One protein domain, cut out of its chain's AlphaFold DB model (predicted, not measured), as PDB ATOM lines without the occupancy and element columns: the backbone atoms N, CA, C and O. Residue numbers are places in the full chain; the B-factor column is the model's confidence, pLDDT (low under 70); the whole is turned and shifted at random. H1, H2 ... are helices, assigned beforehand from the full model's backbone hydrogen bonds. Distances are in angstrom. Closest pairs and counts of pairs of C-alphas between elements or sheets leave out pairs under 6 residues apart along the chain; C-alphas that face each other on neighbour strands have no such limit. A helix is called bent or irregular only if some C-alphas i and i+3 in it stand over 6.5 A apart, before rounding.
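AT A GLANCE: This is residues 185 to 295 of the 295 residues of an uncharacterized protein of Rubrobacteraceae bacterium (UniProt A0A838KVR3). Two long helices, H4 and H6, lie side by side and run opposite ways, with the short H5 in the turn that joins them at one end; the kinked H3 is set steeply to both, near H6 with its first residues and near H4 with later ones. The short H1 and H2 follow a stretch, residues 185 to 202, that passes along H4 and then folds back, while residues 282 to 287 stick out beyond H6 in the tail. You are reading 111 residues with six named helices, H1 to H6 in order, and no named strand; the class is all helix. The whole is compact, with a radius of gyration of the C-alphas of 14.9 A and spans of 44 by 32 by 26 A.

IN THESE COORDINATES: Begin at Trp 185 and pass residues 185 to 202, which hold no named element. Find C-alpha 203 at (86.317, 62.642, 5.697), where H1 begins; it covers residues 203 to 206, and H2 covers 208 to 211. H3, residues 221 to 236, measures 19.9 A; it is irregular, with C-alphas 230 and 233 7.0 A apart, and has a kink of 33 degrees near residue 228. From C-alpha 238 at (93.935, 80.972, 10.250), H4 runs 24.2 A to residue 254. H5 is residues 258 to 261. H6, residues 263 to 281, runs 25.3 A to C-alpha 281 at (90.240, 88.222, 11.485).

HOW THE PARTS SIT: Start at the hub, H4, which touches three helices. It touches H6 at a shallow tilt of 25 degrees, opposite ways; the closest C-alphas, of Cys 249 and Ile 266, are 5.4 A apart. H4 and H5 only just touch, and only at the corner, with C-alphas 253 and 259 closest at 4.8 A. H3 only just touches H4, its residues 228 to 233 meeting residue 241 alone; C-alphas 233 and 241 are closest at 6.6 A, and the tilt is steep, 58 degrees. H3 also only just touches H6, with residues 221 to 225 alone, C-alphas 225 and 272 being closest at 7.0 A. H2 is close to H3 but not clearly touching, with C-alphas 209 and 232 closest at 6.2 A. H1 is apart from H4. In H4 and H6 every O i to N i+4 pair is within hydrogen-bond range, in H3 10 of 12; H1, H2 and H5 are too short for such a pair.

THE WHOLE: The farthest C-alphas, of Asp 257 and Pro 295, are 46.6 A apart. The printed part has no cut, and no link between helices is long. Its mean pLDDT is 85.2; residues 196 to 206 and 284 to 295 are under 70.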
ATOM      1  N   TRP A 185      87.026  86.040   3.542       93.44
ATOM      2  CA  TRP A 185      86.468  85.104   4.516       93.44
ATOM      3  C   TRP A 185      85.596  84.038   3.821       93.44
ATOM      4  O   TRP A 185      84.765  84.388   2.977       93.44
ATOM      5  N   PRO A 186      85.771  82.734   4.114       96.25
ATOM      6  CA  PRO A 186      85.099  81.684   3.356       96.25
ATOM      7  C   PRO A 186      83.606  81.580   3.699       96.25
ATOM      8  O   PRO A 186      83.227  81.505   4.865       96.25
ATOM      9  N   SER A 187      82.757  81.484   2.672       96.56
ATOM     10  CA  SER A 187      81.310  81.263   2.831       96.56
ATOM     11  C   SER A 187      80.975  79.809   3.185       96.56
ATOM     12  O   SER A 187      81.612  78.875   2.686       96.56
ATOM     13  N   THR A 188      79.940  79.601   4.002       97.25
ATOM     14  CA  THR A 188      79.392  78.275   4.338       97.25
ATOM     15  C   THR A 188      78.182  77.889   3.489       97.25
ATOM     16  O   THR A 188      77.655  76.792   3.667       97.25
ATOM     17  N   GLU A 189      77.740  78.746   2.567       96.38
ATOM     18  CA  GLU A 189      76.566  78.491   1.731       96.38
ATOM     19  C   GLU A 189      76.848  77.454   0.639       96.38
ATOM     20  O   GLU A 189      77.902  77.457  -0.007       96.38
ATOM     21  N   ALA A 190      75.902  76.535   0.443       94.00
ATOM     22  CA  ALA A 190      75.939  75.564  -0.640       94.00
ATOM     23  C   ALA A 190      74.539  75.037  -0.968       94.00
ATOM     24  O   ALA A 190      73.755  74.755  -0.066       94.00
ATOM     25  N   GLU A 191      74.263  74.857  -2.259       93.31
ATOM     26  CA  GLU A 191      73.017  74.256  -2.730       93.31
ATOM     27  C   GLU A 191      73.013  72.739  -2.526       93.31
ATOM     28  O   GLU A 191      74.017  72.050  -2.743       93.31
ATOM     29  N   GLU A 192      71.859  72.218  -2.123       92.44
ATOM     30  CA  GLU A 192      71.644  70.791  -1.951       92.44
ATOM     31  C   GLU A 192      71.685  70.069  -3.304       92.44
ATOM     32  O   GLU A 192      71.024  70.452  -4.274       92.44
ATOM     33  N   THR A 193      72.452  68.983  -3.380       88.88
ATOM     34  CA  THR A 193      72.541  68.182  -4.600       88.88
ATOM     35  C   THR A 193      71.459  67.102  -4.611       88.88
ATOM     36  O   THR A 193      71.312  66.322  -3.676       88.88
ATOM     37  N   LYS A 194      70.706  67.006  -5.717       83.06
ATOM     38  CA  LYS A 194      69.650  65.985  -5.898       83.06
ATOM     39  C   LYS A 194      70.190  64.560  -6.089       83.06
ATOM     40  O   LYS A 194      69.411  63.609  -6.108       83.06
ATOM     41  N   LYS A 195      71.502  64.400  -6.294       77.50
ATOM     42  CA  LYS A 195      72.125  63.094  -6.527       77.50
ATOM     43  C   LYS A 195      72.470  62.449  -5.179       77.50
ATOM     44  O   LYS A 195      73.045  63.132  -4.337       77.50
ATOM     45  N   PRO A 196      72.158  61.158  -4.968       65.69
ATOM     46  CA  PRO A 196      72.622  60.441  -3.785       65.69
ATOM     47  C   PRO A 196      74.152  60.510  -3.745       65.69
ATOM     48  O   PRO A 196      74.823  60.142  -4.711       65.69
ATOM     49  N   GLY A 197      74.685  61.084  -2.665       61.19
ATOM     50  CA  GLY A 197      76.113  61.325  -2.507       61.19
ATOM     51  C   GLY A 197      76.904  60.019  -2.544       61.19
ATOM     52  O   GLY A 197      76.496  59.019  -1.959       61.19
ATOM     53  N   SER A 198      78.041  60.046  -3.240       57.03
ATOM     54  CA  SER A 198      79.093  59.033  -3.117       57.03
ATOM     55  C   SER A 198      79.472  58.858  -1.635       57.03
ATOM     56  O   SER A 198      79.486  59.839  -0.893       57.03
ATOM     57  N   ASN A 199      79.695  57.606  -1.217       54.62
ATOM     58  CA  ASN A 199      79.799  57.164   0.177       54.62
ATOM     59  C   ASN A 199      80.607  58.095   1.103       54.62
ATOM     60  O   ASN A 199      81.731  58.497   0.820       54.62
ATOM     61  N   ASP A 200      80.013  58.343   2.268       53.53
ATOM     62  CA  ASP A 200      80.328  59.364   3.274       53.53
ATOM     63  C   ASP A 200      81.509  59.014   4.216       53.53
ATOM     64  O   ASP A 200      81.623  59.569   5.310       53.53
ATOM     65  N   LEU A 201      82.358  58.045   3.850       47.22
ATOM     66  CA  LEU A 201      83.119  57.269   4.842       47.22
ATOM     67  C   LEU A 201      84.550  57.731   5.179       47.22
ATOM     68  O   LEU A 201      85.024  57.324   6.233       47.22
ATOM     69  N   ASP A 202      85.207  58.620   4.423       53.59
ATOM     70  CA  ASP A 202      86.635  58.941   4.696       53.59
ATOM     71  C   ASP A 202      86.925  60.314   5.331       53.59
ATOM     72  O   ASP A 202      88.006  60.550   5.866       53.59
ATOM     73  N   TYR A 203      85.970  61.247   5.369       53.38
ATOM     74  CA  TYR A 203      86.317  62.642   5.697       53.38
ATOM     75  C   TYR A 203      86.650  62.914   7.172       53.38
ATOM     76  O   TYR A 203      87.396  63.848   7.472       53.38
ATOM     77  N   GLN A 204      86.092  62.149   8.115       51.34
ATOM     78  CA  GLN A 204      86.287  62.438   9.542       51.34
ATOM     79  C   GLN A 204      87.644  61.969  10.083       51.34
ATOM     80  O   GLN A 204      88.030  62.420  11.159       51.34
ATOM     81  N   GLN A 205      88.371  61.107   9.363       52.75
ATOM     82  CA  GLN A 205      89.626  60.531   9.861       52.75
ATOM     83  C   GLN A 205      90.889  61.226   9.327       52.75
ATOM     84  O   GLN A 205      91.960  61.040   9.902       52.75
ATOM     85  N   GLU A 206      90.787  62.087   8.307       66.12
ATOM     86  CA  GLU A 206      91.982  62.575   7.598       66.12
ATOM     87  C   GLU A 206      92.305  64.062   7.762       66.12
ATOM     88  O   GLU A 206      93.447  64.463   7.525       66.12
ATOM     89  N   THR A 207      91.363  64.915   8.185       87.38
ATOM     90  CA  THR A 207      91.709  66.343   8.279       87.38
ATOM     91  C   THR A 207      92.707  66.583   9.404       87.38
ATOM     92  O   THR A 207      92.516  66.157  10.546       87.38
ATOM     93  N   ARG A 208      93.768  67.336   9.103       92.31
ATOM     94  CA  ARG A 208      94.764  67.729  10.104       92.31
ATOM     95  C   ARG A 208      94.117  68.442  11.296       92.31
ATOM     96  O   ARG A 208      94.494  68.205  12.434       92.31
ATOM     97  N   LEU A 209      93.061  69.218  11.046       94.06
ATOM     98  CA  LEU A 209      92.253  69.865  12.079       94.06
ATOM     99  C   LEU A 209      91.655  68.854  13.084       94.06
ATOM    100  O   LEU A 209      91.710  69.084  14.293       94.06
ATOM    101  N   TYR A 210      91.151  67.709  12.608       93.19
ATOM    102  CA  TYR A 210      90.674  66.625  13.474       93.19
ATOM    103  C   TYR A 210      91.813  65.981  14.275       93.19
ATOM    104  O   TYR A 210      91.656  65.743  15.474       93.19
ATOM    105  N   GLN A 211      92.974  65.756  13.646       92.19
ATOM    106  CA  GLN A 211      94.169  65.205  14.309       92.19
ATOM    107  C   GLN A 211      94.663  66.099  15.456       92.19
ATOM    108  O   GLN A 211      95.113  65.590  16.478       92.19
ATOM    109  N   LEU A 212      94.494  67.421  15.335       92.88
ATOM    110  CA  LEU A 212      94.788  68.395  16.396       92.88
ATOM    111  C   LEU A 212      93.719  68.455  17.495       92.88
ATOM    112  O   LEU A 212      93.828  69.226  18.450       92.88
ATOM    113  N   GLY A 213      92.694  67.610  17.391       93.25
ATOM    114  CA  GLY A 213      91.679  67.402  18.409       93.25
ATOM    115  C   GLY A 213      90.393  68.188  18.186       93.25
ATOM    116  O   GLY A 213      89.508  68.106  19.043       93.25
ATOM    117  N   TYR A 214      90.242  68.924  17.082       96.12
ATOM    118  CA  TYR A 214      89.019  69.671  16.802       96.12
ATOM    119  C   TYR A 214      87.922  68.725  16.302       96.12
ATOM    120  O   TYR A 214      88.009  68.136  15.227       96.12
ATOM    121  N   ARG A 215      86.862  68.580  17.099       95.44
ATOM    122  CA  ARG A 215      85.696  67.741  16.791       95.44
ATOM    123  C   ARG A 215      84.443  68.332  17.417       95.44
ATOM    124  O   ARG A 215      84.522  68.902  18.502       95.44
ATOM    125  N   ILE A 216      83.307  68.171  16.740       95.56
ATOM    126  CA  ILE A 216      82.006  68.625  17.251       95.56
ATOM    127  C   ILE A 216      81.507  67.694  18.359       95.56
ATOM    128  O   ILE A 216      81.191  68.147  19.456       95.56
ATOM    129  N   THR A 217      81.469  66.388  18.097       92.81
ATOM    130  CA  THR A 217      80.955  65.399  19.049       92.81
ATOM    131  C   THR A 217      81.847  65.302  20.287       92.81
ATOM    132  O   THR A 217      83.067  65.154  20.178       92.81
ATOM    133  N   GLY A 218      81.229  65.356  21.469       87.25
ATOM    134  CA  GLY A 218      81.921  65.191  22.749       87.25
ATOM    135  C   GLY A 218      82.811  66.371  23.149       87.25
ATOM    136  O   GLY A 218      83.705  66.188  23.974       87.25
ATOM    137  N   ARG A 219      82.618  67.564  22.566       91.31
ATOM    138  CA  ARG A 219      83.305  68.790  22.996       91.31
ATOM    139  C   ARG A 219      82.358  69.978  23.100       91.31
ATOM    140  O   ARG A 219      81.554  70.228  22.204       91.31
ATOM    141  N   THR A 220      82.518  70.762  24.162       94.38
ATOM    142  CA  THR A 220      81.817  72.043  24.324       94.38
ATOM    143  C   THR A 220      82.411  73.117  23.409       94.38
ATOM    144  O   THR A 220      83.568  73.019  22.990       94.38
ATOM    145  N   ARG A 221      81.652  74.191  23.145       96.56
ATOM    146  CA  ARG A 221      82.127  75.367  22.386       96.56
ATOM    147  C   ARG A 221      83.462  75.897  22.914       96.56
ATOM    148  O   ARG A 221      84.384  76.118  22.135       96.56
ATOM    149  N   SER A 222      83.606  76.022  24.234       85.75
ATOM    150  CA  SER A 222      84.846  76.491  24.868       85.75
ATOM    151  C   SER A 222      86.025  75.542  24.641       85.75
ATOM    152  O   SER A 222      87.138  75.994  24.385       85.75
ATOM    153  N   GLN A 223      85.800  74.226  24.689       86.12
ATOM    154  CA  GLN A 223      86.850  73.238  24.425       86.12
ATOM    155  C   GLN A 223      87.291  73.241  22.958       86.12
ATOM    156  O   GLN A 223      88.484  73.127  22.687       86.12
ATOM    157  N   ARG A 224      86.350  73.369  22.013       97.56
ATOM    158  CA  ARG A 224      86.679  73.476  20.583       97.56
ATOM    159  C   ARG A 224      87.422  74.765  20.276       97.56
ATOM    160  O   ARG A 224      88.439  74.721  19.595       97.56
ATOM    161  N   TRP A 225      86.957  75.878  20.840       96.44
ATOM    162  CA  TRP A 225      87.628  77.166  20.726       96.44
ATOM    163  C   TRP A 225      89.069  77.103  21.221       96.44
ATOM    164  O   TRP A 225      89.972  77.548  20.523       96.44
ATOM    165  N   ARG A 226      89.298  76.471  22.380       87.94
ATOM    166  CA  ARG A 226      90.651  76.260  22.899       87.94
ATOM    167  C   ARG A 226      91.528  75.544  21.878       87.94
ATOM    168  O   ARG A 226      92.564  76.079  21.534       87.94
ATOM    169  N   VAL A 227      91.083  74.412  21.325       95.38
ATOM    170  CA  VAL A 227      91.849  73.685  20.294       95.38
ATOM    171  C   VAL A 227      92.161  74.561  19.077       95.38
ATOM    172  O   VAL A 227      93.269  74.494  18.549       95.38
ATOM    173  N   LEU A 228      91.205  75.383  18.628       96.25
ATOM    174  CA  LEU A 228      91.420  76.285  17.497       96.25
ATOM    175  C   LEU A 228      92.540  77.290  17.785       96.25
ATOM    176  O   LEU A 228      93.444  77.430  16.967       96.25
ATOM    177  N   ILE A 229      92.499  77.943  18.946       94.88
ATOM    178  CA  ILE A 229      93.449  78.998  19.310       94.88
ATOM    179  C   ILE A 229      94.814  78.442  19.725       94.88
ATOM    180  O   ILE A 229      95.831  78.984  19.309       94.88
ATOM    181  N   THR A 230      94.855  77.375  20.525       86.69
ATOM    182  CA  THR A 230      96.108  76.873  21.109       86.69
ATOM    183  C   THR A 230      96.867  75.938  20.178       86.69
ATOM    184  O   THR A 230      98.085  75.872  20.265       86.69
ATOM    185  N   ASN A 231      96.166  75.217  19.293       90.94
ATOM    186  CA  ASN A 231      96.780  74.157  18.491       90.94
ATOM    187  C   ASN A 231      96.631  74.437  16.992       90.94
ATOM    188  O   ASN A 231      97.615  74.541  16.266       90.94
ATOM    189  N   ALA A 232      95.394  74.570  16.506       95.62
ATOM    190  CA  ALA A 232      95.130  74.530  15.070       95.62
ATOM    191  C   ALA A 232      95.608  75.775  14.318       95.62
ATOM    192  O   ALA A 232      96.172  75.644  13.236       95.62
ATOM    193  N   ILE A 233      95.378  76.975  14.855       94.06
ATOM    194  CA  ILE A 233      95.814  78.219  14.209       94.06
ATOM    195  C   ILE A 233      97.341  78.360  14.236       94.06
ATOM    196  O   ILE A 233      97.880  78.659  13.170       94.06
ATOM    197  N   PRO A 234      98.047  78.124  15.363       89.25
ATOM    198  CA  PRO A 234      99.508  78.137  15.373       89.25
ATOM    199  C   PRO A 234     100.127  77.154  14.374       89.25
ATOM    200  O   PRO A 234     101.100  77.497  13.713       89.25
ATOM    201  N   GLU A 235      99.545  75.961  14.221       90.38
ATOM    202  CA  GLU A 235     100.116  74.925  13.353       90.38
ATOM    203  C   GLU A 235      99.723  75.064  11.873       90.38
ATOM    204  O   GLU A 235     100.547  74.850  10.988       90.38
ATOM    205  N   LEU A 236      98.462  75.393  11.573       91.44
ATOM    206  CA  LEU A 236      97.920  75.361  10.203       91.44
ATOM    207  C   LEU A 236      97.704  76.751   9.600       91.44
ATOM    208  O   LEU A 236      97.509  76.877   8.387       91.44
ATOM    209  N   GLY A 237      97.690  77.787  10.435       91.94
ATOM    210  CA  GLY A 237      97.309  79.144  10.065       91.94
ATOM    211  C   GLY A 237      95.792  79.346   9.961       91.94
ATOM    212  O   GLY A 237      95.024  78.453   9.587       91.94
ATOM    213  N   LEU A 238      95.351  80.579  10.242       93.00
ATOM    214  CA  LEU A 238      93.935  80.972  10.250       93.00
ATOM    215  C   LEU A 238      93.221  80.651   8.929       93.00
ATOM    216  O   LEU A 238      92.118  80.104   8.937       93.00
ATOM    217  N   ARG A 239      93.861  80.950   7.790       93.12
ATOM    218  CA  ARG A 239      93.305  80.704   6.448       93.12
ATOM    219  C   ARG A 239      92.956  79.231   6.239       93.12
ATOM    220  O   ARG A 239      91.872  78.930   5.740       93.12
ATOM    221  N   THR A 240      93.856  78.323   6.603       93.94
ATOM    222  CA  THR A 240      93.662  76.875   6.439       93.94
ATOM    223  C   THR A 240      92.546  76.376   7.345       93.94
ATOM    224  O   THR A 240      91.657  75.653   6.891       93.94
ATOM    225  N   VAL A 241      92.544  76.814   8.606       96.19
ATOM    226  CA  VAL A 241      91.516  76.453   9.590       96.19
ATOM    227  C   VAL A 241      90.130  76.919   9.132       96.19
ATOM    228  O   VAL A 241      89.215  76.100   9.039       96.19
ATOM    229  N   ALA A 242      89.981  78.196   8.765       96.75
ATOM    230  CA  ALA A 242      88.706  78.761   8.321       96.75
ATOM    231  C   ALA A 242      88.175  78.060   7.059       96.75
ATOM    232  O   ALA A 242      87.004  77.681   7.003       96.75
ATOM    233  N   ASN A 243      89.036  77.810   6.062       95.44
ATOM    234  CA  ASN A 243      88.631  77.098   4.847       95.44
ATOM    235  C   ASN A 243      88.220  75.648   5.122       95.44
ATOM    236  O   ASN A 243      87.259  75.170   4.516       95.44
ATOM    237  N   THR A 244      88.904  74.965   6.043       96.06
ATOM    238  CA  THR A 244      88.579  73.584   6.429       96.06
ATOM    239  C   THR A 244      87.201  73.516   7.091       96.06
ATOM    240  O   THR A 244      86.356  72.727   6.668       96.06
ATOM    241  N   ILE A 245      86.934  74.390   8.070       96.75
ATOM    242  CA  ILE A 245      85.630  74.462   8.753       96.75
ATOM    243  C   ILE A 245      84.517  74.801   7.754       96.75
ATOM    244  O   ILE A 245      83.513  74.093   7.687       96.75
ATOM    245  N   ALA A 246      84.710  75.824   6.915       97.06
ATOM    246  CA  ALA A 246      83.717  76.203   5.912       97.06
ATOM    247  C   ALA A 246      83.463  75.081   4.890       97.06
ATOM    248  O   ALA A 246      82.327  74.867   4.462       97.06
ATOM    249  N   SER A 247      84.502  74.324   4.520       95.12
ATOM    250  CA  SER A 247      84.362  73.153   3.655       95.12
ATOM    251  C   SER A 247      83.513  72.063   4.304       95.12
ATOM    252  O   SER A 247      82.663  71.492   3.626       95.12
ATOM    253  N   HIS A 248      83.673  71.803   5.606       95.00
ATOM    254  CA  HIS A 248      82.811  70.857   6.319       95.00
ATOM    255  C   HIS A 248      81.337  71.277   6.267       95.00
ATOM    256  O   HIS A 248      80.490  70.442   5.940       95.00
ATOM    257  N   CYS A 249      81.030  72.563   6.486       96.06
ATOM    258  CA  CYS A 249      79.664  73.077   6.348       96.06
ATOM    259  C   CYS A 249      79.106  72.836   4.944       96.06
ATOM    260  O   CYS A 249      78.049  72.222   4.800       96.06
ATOM    261  N   ARG A 250      79.828  73.271   3.902       95.50
ATOM    262  CA  ARG A 250      79.368  73.151   2.510       95.50
ATOM    263  C   ARG A 250      79.172  71.697   2.103       95.50
ATOM    264  O   ARG A 250      78.157  71.372   1.497       95.50
ATOM    265  N   THR A 251      80.111  70.816   2.446       92.62
ATOM    266  CA  THR A 251      80.003  69.387   2.133       92.62
ATOM    267  C   THR A 251      78.757  68.780   2.770       92.62
ATOM    268  O   THR A 251      78.039  68.057   2.087       92.62
ATOM    269  N   ARG A 252      78.445  69.112   4.031       94.06
ATOM    270  CA  ARG A 252      77.232  68.609   4.695       94.06
ATOM    271  C   ARG A 252      75.951  69.233   4.152       94.06
ATOM    272  O   ARG A 252      75.005  68.494   3.925       94.06
ATOM    273  N   LYS A 253      75.924  70.537   3.855       95.31
ATOM    274  CA  LYS A 253      74.763  71.195   3.221       95.31
ATOM    275  C   LYS A 253      74.457  70.645   1.816       95.31
ATOM    276  O   LYS A 253      73.297  70.552   1.441       95.31
ATOM    277  N   ARG A 254      75.478  70.234   1.050       93.62
ATOM    278  CA  ARG A 254      75.313  69.658  -0.304       93.62
ATOM    279  C   ARG A 254      74.670  68.273  -0.321       93.62
ATOM    280  O   ARG A 254      74.180  67.861  -1.373       93.62
ATOM    281  N   GLN A 255      74.732  67.529   0.782       91.25
ATOM    282  CA  GLN A 255      74.152  66.188   0.863       91.25
ATOM    283  C   GLN A 255      72.624  66.265   0.872       91.25
ATOM    284  O   GLN A 255      72.060  67.220   1.402       91.25
ATOM    285  N   LYS A 256      71.962  65.241   0.321       92.75
ATOM    286  CA  LYS A 256      70.501  65.131   0.360       92.75
ATOM    287  C   LYS A 256      70.007  65.160   1.812       92.75
ATOM    288  O   LYS A 256      70.499  64.385   2.630       92.75
ATOM    289  N   ASP A 257      69.071  66.053   2.121       93.19
ATOM    290  CA  ASP A 257      68.575  66.357   3.467       93.19
ATOM    291  C   ASP A 257      69.694  66.717   4.469       93.19
ATOM    292  O   ASP A 257      69.544  66.590   5.690       93.19
ATOM    293  N   GLY A 258      70.847  67.168   3.967       92.94
ATOM    294  CA  GLY A 258      72.071  67.345   4.740       92.94
ATOM    295  C   GLY A 258      71.971  68.475   5.758       92.94
ATOM    296  O   GLY A 258      72.361  68.303   6.912       92.94
ATOM    297  N   THR A 259      71.346  69.594   5.386       94.69
ATOM    298  CA  THR A 259      71.070  70.711   6.306       94.69
ATOM    299  C   THR A 259      70.238  70.268   7.509       94.69
ATOM    300  O   THR A 259      70.492  70.707   8.627       94.69
ATOM    301  N   LYS A 260      69.275  69.359   7.305       95.69
ATOM    302  CA  LYS A 260      68.434  68.825   8.383       95.69
ATOM    303  C   LYS A 260      69.176  67.771   9.204       95.69
ATOM    304  O   LYS A 260      69.168  67.828  10.429       95.69
ATOM    305  N   THR A 261      69.840  66.832   8.533       94.81
ATOM    306  CA  THR A 261      70.539  65.699   9.162       94.81
ATOM    307  C   THR A 261      71.727  66.158  10.005       94.81
ATOM    308  O   THR A 261      71.936  65.669  11.113       94.81
ATOM    309  N   TYR A 262      72.480  67.143   9.514       95.12
ATOM    310  CA  TYR A 262      73.689  67.662  10.151       95.12
ATOM    311  C   TYR A 262      73.487  69.038  10.788       95.12
ATOM    312  O   TYR A 262      74.476  69.719  11.062       95.12
ATOM    313  N   ALA A 263      72.238  69.437  11.060       97.06
ATOM    314  CA  ALA A 263      71.889  70.763  11.574       97.06
ATOM    315  C   ALA A 263      72.750  71.176  12.778       97.06
ATOM    316  O   ALA A 263      73.312  72.267  12.801       97.06
ATOM    317  N   HIS A 264      72.929  70.268  13.743       96.31
ATOM    318  CA  HIS A 264      73.752  70.524  14.925       96.31
ATOM    319  C   HIS A 264      75.230  70.764  14.572       96.31
ATOM    320  O   HIS A 264      75.827  71.729  15.037       96.31
ATOM    321  N   ALA A 265      75.835  69.911  13.739       96.00
ATOM    322  CA  ALA A 265      77.244  70.061  13.374       96.00
ATOM    323  C   ALA A 265      77.495  71.326  12.543       96.00
ATOM    324  O   ALA A 265      78.463  72.037  12.801       96.00
ATOM    325  N   ILE A 266      76.593  71.625  11.603       97.44
ATOM    326  CA  ILE A 266      76.627  72.844  10.791       97.44
ATOM    327  C   ILE A 266      76.552  74.078  11.693       97.44
ATOM    328  O   ILE A 266      77.419  74.940  11.585       97.44
ATOM    329  N   ALA A 267      75.601  74.125  12.631       97.81
ATOM    330  CA  ALA A 267      75.455  75.250  13.551       97.81
ATOM    331  C   ALA A 267      76.705  75.470  14.421       97.81
ATOM    332  O   ALA A 267      77.126  76.604  14.635       97.81
ATOM    333  N   GLU A 268      77.333  74.394  14.906       97.81
ATOM    334  CA  GLU A 268      78.546  74.501  15.719       97.81
ATOM    335  C   GLU A 268      79.773  74.938  14.898       97.81
ATOM    336  O   GLU A 268      80.559  75.754  15.380       97.81
ATOM    337  N   TRP A 269      79.926  74.463  13.657       98.00
ATOM    338  CA  TRP A 269      80.974  74.945  12.749       98.00
ATOM    339  C   TRP A 269      80.768  76.409  12.354       98.00
ATOM    340  O   TRP A 269      81.726  77.176  12.366       98.00
ATOM    341  N   GLU A 270      79.539  76.814  12.031       98.12
ATOM    342  CA  GLU A 270      79.204  78.201  11.684       98.12
ATOM    343  C   GLU A 270      79.431  79.147  12.862       98.12
ATOM    344  O   GLU A 270      79.980  80.233  12.683       98.12
ATOM    345  N   HIS A 271      79.094  78.714  14.078       98.12
ATOM    346  CA  HIS A 271      79.404  79.454  15.295       98.12
ATOM    347  C   HIS A 271      80.915  79.647  15.481       98.12
ATOM    348  O   HIS A 271      81.368  80.765  15.733       98.12
ATOM    349  N   ASP A 272      81.704  78.579  15.338       98.00
ATOM    350  CA  ASP A 272      83.159  78.653  15.486       98.00
ATOM    351  C   ASP A 272      83.785  79.536  14.385       98.00
ATOM    352  O   ASP A 272      84.671  80.341  14.673       98.00
ATOM    353  N   LEU A 273      83.281  79.456  13.147       97.62
ATOM    354  CA  LEU A 273      83.716  80.287  12.021       97.62
ATOM    355  C   LEU A 273      83.395  81.772  12.255       97.62
ATOM    356  O   LEU A 273      84.280  82.615  12.146       97.62
ATOM    357  N   ALA A 274      82.162  82.101  12.649       96.69
ATOM    358  CA  ALA A 274      81.770  83.476  12.966       96.69
ATOM    359  C   ALA A 274      82.609  84.057  14.114       96.69
ATOM    360  O   ALA A 274      82.953  85.241  14.121       96.69
ATOM    361  N   ARG A 275      82.977  83.214  15.086       96.06
ATOM    362  CA  ARG A 275      83.840  83.610  16.197       96.06
ATOM    363  C   ARG A 275      85.272  83.895  15.747       96.06
ATOM    364  O   ARG A 275      85.812  84.927  16.134       96.06
ATOM    365  N   LEU A 276      85.865  83.032  14.914       95.31
ATOM    366  CA  LEU A 276      87.184  83.273  14.311       95.31
ATOM    367  C   LEU A 276      87.201  84.572  13.497       95.31
ATOM    368  O   LEU A 276      88.155  85.344  13.589       95.31
ATOM    369  N   GLU A 277      86.135  84.832  12.736       94.38
ATOM    370  CA  GLU A 277      86.017  86.053  11.946       94.38
ATOM    371  C   GLU A 277      86.030  87.298  12.839       94.38
ATOM    372  O   GLU A 277      86.773  88.246  12.599       94.38
ATOM    373  N   ARG A 278      85.214  87.288  13.896       93.44
ATOM    374  CA  ARG A 278      85.061  88.424  14.804       93.44
ATOM    375  C   ARG A 278      86.299  88.669  15.666       93.44
ATOM    376  O   ARG A 278      86.701  89.817  15.803       93.44
ATOM    377  N   GLU A 279      86.847  87.622  16.280       91.56
ATOM    378  CA  GLU A 279      87.876  87.741  17.328       91.56
ATOM    379  C   GLU A 279      89.308  87.733  16.782       91.56
ATOM    380  O   GLU A 279      90.190  88.271  17.438       91.56
ATOM    381  N   ILE A 280      89.553  87.141  15.605       89.31
ATOM    382  CA  ILE A 280      90.913  86.993  15.057       89.31
ATOM    383  C   ILE A 280      91.078  87.741  13.734       89.31
ATOM    384  O   ILE A 280      92.083  88.410  13.527       89.31
ATOM    385  N   TYR A 281      90.110  87.628  12.819       88.00
ATOM    386  CA  TYR A 281      90.240  88.222  11.485       88.00
ATOM    387  C   TYR A 281      89.921  89.726  11.462       88.00
ATOM    388  O   TYR A 281      90.655  90.494  10.847       88.00
ATOM    389  N   ARG A 282      88.835  90.155  12.122       83.31
ATOM    390  CA  ARG A 282      88.370  91.555  12.120       83.31
ATOM    391  C   ARG A 282      88.876  92.398  13.294       83.31
ATOM    392  O   ARG A 282      88.716  93.618  13.235       83.31
ATOM    393  N   ASP A 283      89.433  91.808  14.357       75.31
ATOM    394  CA  ASP A 283      89.892  92.600  15.507       75.31
ATOM    395  C   ASP A 283      91.181  93.363  15.163       75.31
ATOM    396  O   ASP A 283      92.296  92.848  15.231       75.31
ATOM    397  N   ALA A 284      91.012  94.637  14.803       54.22
ATOM    398  CA  ALA A 284      92.089  95.554  14.447       54.22
ATOM    399  C   ALA A 284      93.079  95.836  15.595       54.22
ATOM    400  O   ALA A 284      94.133  96.421  15.353       54.22
ATOM    401  N   ARG A 285      92.760  95.451  16.841       52.56
ATOM    402  CA  ARG A 285      93.635  95.675  18.006       52.56
ATOM    403  C   ARG A 285      94.763  94.654  18.116       52.56
ATOM    404  O   ARG A 285      95.761  94.934  18.773       52.56
ATOM    405  N   HIS A 286      94.636  93.514  17.444       52.56
ATOM    406  CA  HIS A 286      95.677  92.496  17.371       52.56
ATOM    407  C   HIS A 286      95.816  92.037  15.919       52.56
ATOM    408  O   HIS A 286      95.255  91.003  15.562       52.56
ATOM    409  N   PRO A 287      96.536  92.791  15.061       56.16
ATOM    410  CA  PRO A 287      96.827  92.330  13.713       56.16
ATOM    411  C   PRO A 287      97.602  91.023  13.842       56.16
ATOM    412  O   PRO A 287      98.769  91.022  14.230       56.16
ATOM    413  N   PHE A 288      96.916  89.906  13.596       58.09
ATOM    414  CA  PHE A 288      97.505  88.582  13.677       58.09
ATOM    415  C   PHE A 288      98.765  88.587  12.803       58.09
ATOM    416  O   PHE A 288      98.650  88.829  11.594       58.09
ATOM    417  N   PRO A 289      99.968  88.400  13.379       57.81
ATOM    418  CA  PRO A 289     101.183  88.364  12.596       57.81
ATOM    419  C   PRO A 289     101.108  87.095  11.765       57.81
ATOM    420  O   PRO A 289     101.309  85.987  12.262       57.81
ATOM    421  N   TRP A 290     100.745  87.254  10.494       56.66
ATOM    422  CA  TRP A 290     100.816  86.166   9.540       56.66
ATOM    423  C   TRP A 290     102.224  85.579   9.633       56.66
ATOM    424  O   TRP A 290     103.183  86.359   9.578       56.66
ATOM    425  N   PRO A 291     102.370  84.252   9.815       54.06
ATOM    426  CA  PRO A 291     103.685  83.641   9.792       54.06
ATOM    427  C   PRO A 291     104.344  84.070   8.486       54.06
ATOM    428  O   PRO A 291     103.823  83.813   7.396       54.06
ATOM    429  N   LYS A 292     105.440  84.826   8.610       47.69
ATOM    430  CA  LYS A 292     106.277  85.153   7.465       47.69
ATOM    431  C   LYS A 292     106.722  83.808   6.924       47.69
ATOM    432  O   LYS A 292     107.191  82.974   7.691       47.69
ATOM    433  N   SER A 293     106.493  83.577   5.639       43.66
ATOM    434  CA  SER A 293     107.065  82.422   4.960       43.66
ATOM    435  C   SER A 293     108.565  82.460   5.252       43.66
ATOM    436  O   SER A 293     109.212  83.444   4.887       43.66
ATOM    437  N   GLU A 294     109.098  81.483   5.986       45.00
ATOM    438  CA  GLU A 294     110.550  81.318   6.030       45.00
ATOM    439  C   GLU A 294     111.026  80.996   4.600       45.00
ATOM    440  O   GLU A 294     110.302  80.298   3.878       45.00
ATOM    441  N   PRO A 295     112.148  81.594   4.162       40.88
ATOM    442  CA  PRO A 295     112.659  81.473   2.798       40.88
ATOM    443  C   PRO A 295     113.042  80.041   2.409       40.88
ATOM    444  O   PRO A 295     113.500  79.277   3.289       40.88
TER     445      PRO A 295